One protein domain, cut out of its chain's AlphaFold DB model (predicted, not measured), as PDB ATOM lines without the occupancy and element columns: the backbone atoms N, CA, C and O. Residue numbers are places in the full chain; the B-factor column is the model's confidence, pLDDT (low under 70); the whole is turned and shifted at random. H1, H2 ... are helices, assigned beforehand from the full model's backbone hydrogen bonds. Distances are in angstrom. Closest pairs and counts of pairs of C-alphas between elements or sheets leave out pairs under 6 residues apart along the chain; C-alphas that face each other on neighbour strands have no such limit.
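What this domain is: This is residues 134 to 183 of the 309 residues of an uncharacterized protein of Callorhinchus milii (UniProt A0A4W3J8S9). With little regular structure, the printed part is a loose, winding chain on which three short helices are strung without touching: H1 and H2 near one end of the long axis, H3 farther along, and residues 167 to 183, with no named element, running to the other end. It has 50 residues, class all helix, with 15 in H1, H2 and H3, in that order. The radius of gyration of the C-alphas is 13.8 A, and the flat outline spans 44 by 24 by 13 A.

How they stand to each other: H1, residues 134 to 137, and H2, residues 145 to 151, are close but not clearly touching; their closest C-alphas, of Lys 137 and Trp 145, are 7.4 A apart. H3, residues 163 to 166, is apart from both. In H2 every O i to N i+4 pair is within hydrogen-bond range; H1 and H3 are too short for such a pair.

Where its parts are: H1 begins at C-alpha 134 (186.611, 252.704, 150.298) and is 5.6 A long. H2 measures 10.0 A. H3 measures 5.2 A and ends at C-alpha 166 (182.233, 269.421, 154.980).

The domain as a whole: The C-alphas farthest apart, of Gln 142 and Lys 182, are 43.8 A apart. The link H2 to H3 is long; the printed part has no cut. The model's pLDDT is under 70 at residues 134 to 139, 157 and 172 to 183.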
ATOM      1  N   LEU A 134     187.722 252.089 149.551       56.25
ATOM      2  CA  LEU A 134     186.611 252.704 150.298       56.25
ATOM      3  C   LEU A 134     185.294 251.940 150.097       56.25
ATOM      4  O   LEU A 134     184.506 251.783 151.032       56.25
ATOM      5  N   ARG A 135     185.071 251.396 148.895       55.22
ATOM      6  CA  ARG A 135     183.880 250.603 148.558       55.22
ATOM      7  C   ARG A 135     183.849 249.230 149.249       55.22
ATOM      8  O   ARG A 135     182.769 248.644 149.360       55.22
ATOM      9  N   ILE A 136     184.994 248.700 149.689       57.44
ATOM     10  CA  ILE A 136     185.116 247.383 150.341       57.44
ATOM     11  C   ILE A 136     185.003 247.457 151.875       57.44
ATOM     12  O   ILE A 136     184.468 246.517 152.468       57.44
ATOM     13  N   LYS A 137     185.414 248.560 152.518       60.88
ATOM     14  CA  LYS A 137     185.493 248.679 153.993       60.88
ATOM     15  C   LYS A 137     184.190 248.321 154.735       60.88
ATOM     16  O   LYS A 137     184.224 247.518 155.659       60.88
ATOM     17  N   SER A 138     183.023 248.708 154.207       60.06
ATOM     18  CA  SER A 138     181.720 248.434 154.853       60.06
ATOM     19  C   SER A 138     181.027 247.111 154.457       60.06
ATOM     20  O   SER A 138     179.962 246.768 154.998       60.06
ATOM     21  N   LYS A 139     181.586 246.347 153.502       68.62
ATOM     22  CA  LYS A 139     180.973 245.101 152.990       68.62
ATOM     23  C   LYS A 139     181.241 243.897 153.893       68.62
ATOM     24  O   LYS A 139     180.372 243.039 154.027       68.62
ATOM     25  N   CYS A 140     182.406 243.846 154.532       74.44
ATOM     26  CA  CYS A 140     182.773 242.785 155.465       74.44
ATOM     27  C   CYS A 140     182.478 243.195 156.921       74.44
ATOM     28  O   CYS A 140     182.549 244.368 157.263       74.44
ATOM     29  N   LEU A 141     182.121 242.238 157.788       79.62
ATOM     30  CA  LEU A 141     181.873 242.476 159.226       79.62
ATOM     31  C   LEU A 141     183.183 242.499 160.041       79.62
ATOM     32  O   LEU A 141     183.225 242.045 161.183       79.62
ATOM     33  N   GLN A 142     184.276 242.952 159.432       78.75
ATOM     34  CA  GLN A 142     185.586 243.039 160.073       78.75
ATOM     35  C   GLN A 142     185.928 244.504 160.350       78.75
ATOM     36  O   GLN A 142     185.618 245.378 159.547       78.75
ATOM     37  N   GLY A 143     186.559 244.776 161.494       80.44
ATOM     38  CA  GLY A 143     186.862 246.143 161.928       80.44
ATOM     39  C   GLY A 143     185.633 246.890 162.455       80.44
ATOM     40  O   GLY A 143     184.726 246.283 163.027       80.44
ATOM     41  N   ASN A 144     185.604 248.212 162.266       81.12
ATOM     42  CA  ASN A 144     184.552 249.097 162.774       81.12
ATOM     43  C   ASN A 144     183.317 249.152 161.853       81.12
ATOM     44  O   ASN A 144     182.763 250.210 161.562       81.12
ATOM     45  N   TRP A 145     182.891 247.986 161.361       84.12
ATOM     46  CA  TRP A 145     181.855 247.867 160.332       84.12
ATOM     47  C   TRP A 145     180.511 248.475 160.762       84.12
ATOM     48  O   TRP A 145     179.740 248.937 159.921       84.12
ATOM     49  N   GLN A 146     180.206 248.450 162.063       82.56
ATOM     50  CA  GLN A 146     178.949 248.961 162.600       82.56
ATOM     51  C   GLN A 146     178.900 250.494 162.547       82.56
ATOM     52  O   GLN A 146     177.888 251.042 162.112       82.56
ATOM     53  N   GLU A 147     179.983 251.180 162.923       81.38
ATOM     54  CA  GLU A 147     180.075 252.643 162.822       81.38
ATOM     55  C   GLU A 147     180.152 253.085 161.357       81.38
ATOM     56  O   GLU A 147     179.408 253.972 160.946       81.38
ATOM     57  N   GLU A 148     180.933 252.386 160.525       80.25
ATOM     58  CA  GLU A 148     181.017 252.680 159.089       80.25
ATOM     59  C   GLU A 148     179.658 252.580 158.383       80.25
ATOM     60  O   GLU A 148     179.353 253.387 157.507       80.25
ATOM     61  N   ARG A 149     178.815 251.606 158.755       84.31
ATOM     62  CA  ARG A 149     177.460 251.485 158.195       84.31
ATOM     63  C   ARG A 149     176.502 252.532 158.741       84.31
ATOM     64  O   ARG A 149     175.681 253.020 157.974       84.31
ATOM     65  N   ALA A 150     176.597 252.862 160.026       81.19
ATOM     66  CA  ALA A 150     175.746 253.875 160.641       81.19
ATOM     67  C   ALA A 150     176.020 255.279 160.076       81.19
ATOM     68  O   ALA A 150     175.089 256.055 159.885       81.19
ATOM     69  N   VAL A 151     177.283 255.589 159.768       76.56
ATOM     70  CA  VAL A 151     177.709 256.915 159.297       76.56
ATOM     71  C   VAL A 151     177.669 257.035 157.766       76.56
ATOM     72  O   VAL A 151     177.651 258.142 157.241       76.56
ATOM     73  N   LYS A 152     177.547 255.926 157.022       78.38
ATOM     74  CA  LYS A 152     177.546 255.903 155.544       78.38
ATOM     75  C   LYS A 152     176.576 256.892 154.889       78.38
ATOM     76  O   LYS A 152     176.905 257.482 153.862       78.38
ATOM     77  N   ASP A 153     175.377 257.046 155.448       76.88
ATOM     78  CA  ASP A 153     174.373 257.957 154.893       76.88
ATOM     79  C   ASP A 153     174.608 259.425 155.276       76.88
ATOM     80  O   ASP A 153     174.121 260.319 154.581       76.88
ATOM     81  N   ILE A 154     175.372 259.661 156.344       74.44
ATOM     82  CA  ILE A 154     175.689 260.977 156.904       74.44
ATOM     83  C   ILE A 154     176.985 261.531 156.272       74.44
ATOM     84  O   ILE A 154     177.055 262.717 155.950       74.44
ATOM     85  N   ASP A 155     177.969 260.666 156.006       74.44
ATOM     86  CA  ASP A 155     179.276 260.980 155.409       74.44
ATOM     87  C   ASP A 155     179.288 260.826 153.890       74.44
ATOM     88  O   ASP A 155     180.152 260.174 153.296       74.44
ATOM     89  N   LYS A 156     178.313 261.437 153.220       74.62
ATOM     90  CA  LYS A 156     178.324 261.487 151.756       74.62
ATOM     91  C   LYS A 156     179.313 262.568 151.312       74.62
ATOM     92  O   LYS A 156     179.108 263.736 151.653       74.62
ATOM     93  N   PRO A 157     180.380 262.220 150.569       69.00
ATOM     94  CA  PRO A 157     181.279 263.228 150.036       69.00
ATOM     95  C   PRO A 157     180.503 264.098 149.043       69.00
ATOM     96  O   PRO A 157     179.844 263.591 148.139       69.00
ATOM     97  N   VAL A 158     180.580 265.414 149.221       71.50
ATOM     98  CA  VAL A 158     180.131 266.378 148.216       71.50
ATOM     99  C   VAL A 158     181.302 266.583 147.265       71.50
ATOM    100  O   VAL A 158     182.405 266.913 147.710       71.50
ATOM    101  N   GLU A 159     181.085 266.344 145.972       73.50
ATOM    102  CA  GLU A 159     182.138 266.435 144.958       73.50
ATOM    103  C   GLU A 159     182.846 267.802 145.012       73.50
ATOM    104  O   GLU A 159     182.213 268.857 145.058       73.50
ATOM    105  N   GLY A 160     184.183 267.781 145.049       71.81
ATOM    106  CA  GLY A 160     185.018 268.987 145.014       71.81
ATOM    107  C   GLY A 160     185.267 269.692 146.354       71.81
ATOM    108  O   GLY A 160     185.978 270.699 146.369       71.81
ATOM    109  N   VAL A 161     184.754 269.189 147.485       73.50
ATOM    110  CA  VAL A 161     184.982 269.806 148.805       73.50
ATOM    111  C   VAL A 161     185.730 268.838 149.739       73.50
ATOM    112  O   VAL A 161     185.283 267.711 149.944       73.50
ATOM    113  N   PRO A 162     186.879 269.234 150.322       77.19
ATOM    114  CA  PRO A 162     187.649 268.353 151.196       77.19
ATOM    115  C   PRO A 162     186.888 268.047 152.495       77.19
ATOM    116  O   PRO A 162     186.222 268.922 153.049       77.19
ATOM    117  N   TYR A 163     187.046 266.821 153.007       73.75
ATOM    118  CA  TYR A 163     186.290 266.268 154.143       73.75
ATOM    119  C   TYR A 163     186.285 267.191 155.377       73.75
ATOM    120  O   TYR A 163     185.231 267.446 155.948       73.75
ATOM    121  N   PHE A 164     187.423 267.804 155.736       72.06
ATOM    122  CA  PHE A 164     187.477 268.744 156.866       72.06
ATOM    123  C   PHE A 164     186.501 269.921 156.703       72.06
ATOM    124  O   PHE A 164     185.888 270.360 157.667       72.06
ATOM    125  N   LYS A 165     186.298 270.404 155.472       73.75
ATOM    126  CA  LYS A 165     185.443 271.556 155.180       73.75
ATOM    127  C   LYS A 165     183.956 271.192 155.146       73.75
ATOM    128  O   LYS A 165     183.140 272.064 155.426       73.75
ATOM    129  N   LEU A 166     183.610 269.927 154.868       73.81
ATOM    130  CA  LEU A 166     182.233 269.421 154.980       73.81
ATOM    131  C   LEU A 166     181.732 269.446 156.429       73.81
ATOM    132  O   LEU A 166     180.588 269.827 156.662       73.81
ATOM    133  N   PHE A 167     182.585 269.067 157.384       74.38
ATOM    134  CA  PHE A 167     182.192 268.861 158.786       74.38
ATOM    135  C   PHE A 167     182.687 269.950 159.741       74.38
ATOM    136  O   PHE A 167     182.507 269.826 160.950       74.38
ATOM    137  N   ASN A 168     183.245 271.049 159.221       73.50
ATOM    138  CA  ASN A 168     183.647 272.217 160.018       73.50
ATOM    139  C   ASN A 168     182.528 272.732 160.941       73.50
ATOM    140  O   ASN A 168     182.805 273.305 161.992       73.50
ATOM    141  N   HIS A 169     181.271 272.539 160.542       70.62
ATOM    142  CA  HIS A 169     180.086 272.985 161.278       70.62
ATOM    143  C   HIS A 169     179.240 271.815 161.813       70.62
ATOM    144  O   HIS A 169     178.098 272.018 162.218       70.62
ATOM    145  N   GLY A 170     179.803 270.599 161.840       72.56
ATOM    146  CA  GLY A 170     179.114 269.368 162.234       72.56
ATOM    147  C   GLY A 170     178.303 268.718 161.106       72.56
ATOM    148  O   GLY A 170     178.191 269.252 160.002       72.56
ATOM    149  N   HIS A 171     177.747 267.531 161.375       74.81
ATOM    150  CA  HIS A 171     176.902 266.817 160.414       74.81
ATOM    151  C   HIS A 171     175.541 267.503 160.254       74.81
ATOM    152  O   HIS A 171     174.878 267.855 161.236       74.81
ATOM    153  N   LYS A 172     175.095 267.630 159.001       67.94
ATOM    154  CA  LYS A 172     173.755 268.127 158.664       67.94
ATOM    155  C   LYS A 172     172.703 267.207 159.301       67.94
ATOM    156  O   LYS A 172     172.754 265.997 159.109       67.94
ATOM    157  N   GLY A 173     171.772 267.774 160.068       65.81
ATOM    158  CA  GLY A 173     170.666 267.038 160.697       65.81
ATOM    159  C   GLY A 173     170.956 266.419 162.071       65.81
ATOM    160  O   GLY A 173     170.016 265.971 162.720       65.81
ATOM    161  N   LEU A 174     172.209 266.419 162.551       68.06
ATOM    162  CA  LEU A 174     172.524 265.986 163.924       68.06
ATOM    163  C   LEU A 174     172.250 267.100 164.947       68.06
ATOM    164  O   LEU A 174     171.834 266.844 166.074       68.06
ATOM    165  N   LEU A 175     172.478 268.346 164.536       65.25
ATOM    166  CA  LEU A 175     172.073 269.533 165.270       65.25
ATOM    167  C   LEU A 175     170.762 270.036 164.668       65.25
ATOM    168  O   LEU A 175     170.699 270.303 163.469       65.25
ATOM    169  N   THR A 176     169.744 270.240 165.504       57.06
ATOM    170  CA  THR A 176     168.497 270.959 165.173       57.06
ATOM    171  C   THR A 176     168.745 272.462 164.996       57.06
ATOM    172  O   THR A 176     167.934 273.300 165.377       57.06
ATOM    173  N   VAL A 177     169.917 272.828 164.489       61.19
ATOM    174  CA  VAL A 177     170.206 274.187 164.068       61.19
ATOM    175  C   VAL A 177     169.740 274.229 162.630       61.19
ATOM    176  O   VAL A 177     170.389 273.681 161.741       61.19
ATOM    177  N   ASP A 178     168.562 274.805 162.429       62.06
ATOM    178  CA  ASP A 178     168.127 275.199 161.102       62.06
ATOM    179  C   ASP A 178     169.199 276.145 160.534       62.06
ATOM    180  O   ASP A 178     169.391 277.258 161.019       62.06
ATOM    181  N   LEU A 179     169.981 275.636 159.581       62.53
ATOM    182  CA  LEU A 179     171.113 276.342 158.975       62.53
ATOM    183  C   LEU A 179     170.643 277.503 158.086       62.53
ATOM    184  O   LEU A 179     171.446 278.382 157.770       62.53
ATOM    185  N   GLU A 180     169.370 277.499 157.680       59.94
ATOM    186  CA  GLU A 180     168.728 278.555 156.892       59.94
ATOM    187  C   GLU A 180     167.991 279.568 157.785       59.94
ATOM    188  O   GLU A 180     167.715 280.696 157.367       59.94
ATOM    189  N   SER A 181     167.736 279.207 159.044       61.81
ATOM    190  CA  SER A 181     167.238 280.122 160.064       61.81
ATOM    191  C   SER A 181     168.328 281.112 160.460       61.81
ATOM    192  O   SER A 181     169.407 280.754 160.940       61.81
ATOM    193  N   LYS A 182     168.033 282.405 160.308       61.47
ATOM    194  CA  LYS A 182     168.792 283.449 160.999       61.47
ATOM    195  C   LYS A 182     168.686 283.140 162.490       61.47
ATOM    196  O   LYS A 182     167.574 283.154 163.015       61.47
ATOM    197  N   MET A 183     169.815 282.840 163.141       63.69
ATOM    198  CA  MET A 183     169.865 282.606 164.589       63.69
ATOM    199  C   MET A 183     168.998 283.663 165.269       63.69
ATOM    200  O   MET A 183     169.217 284.855 165.065       63.69
TER     201      MET A 183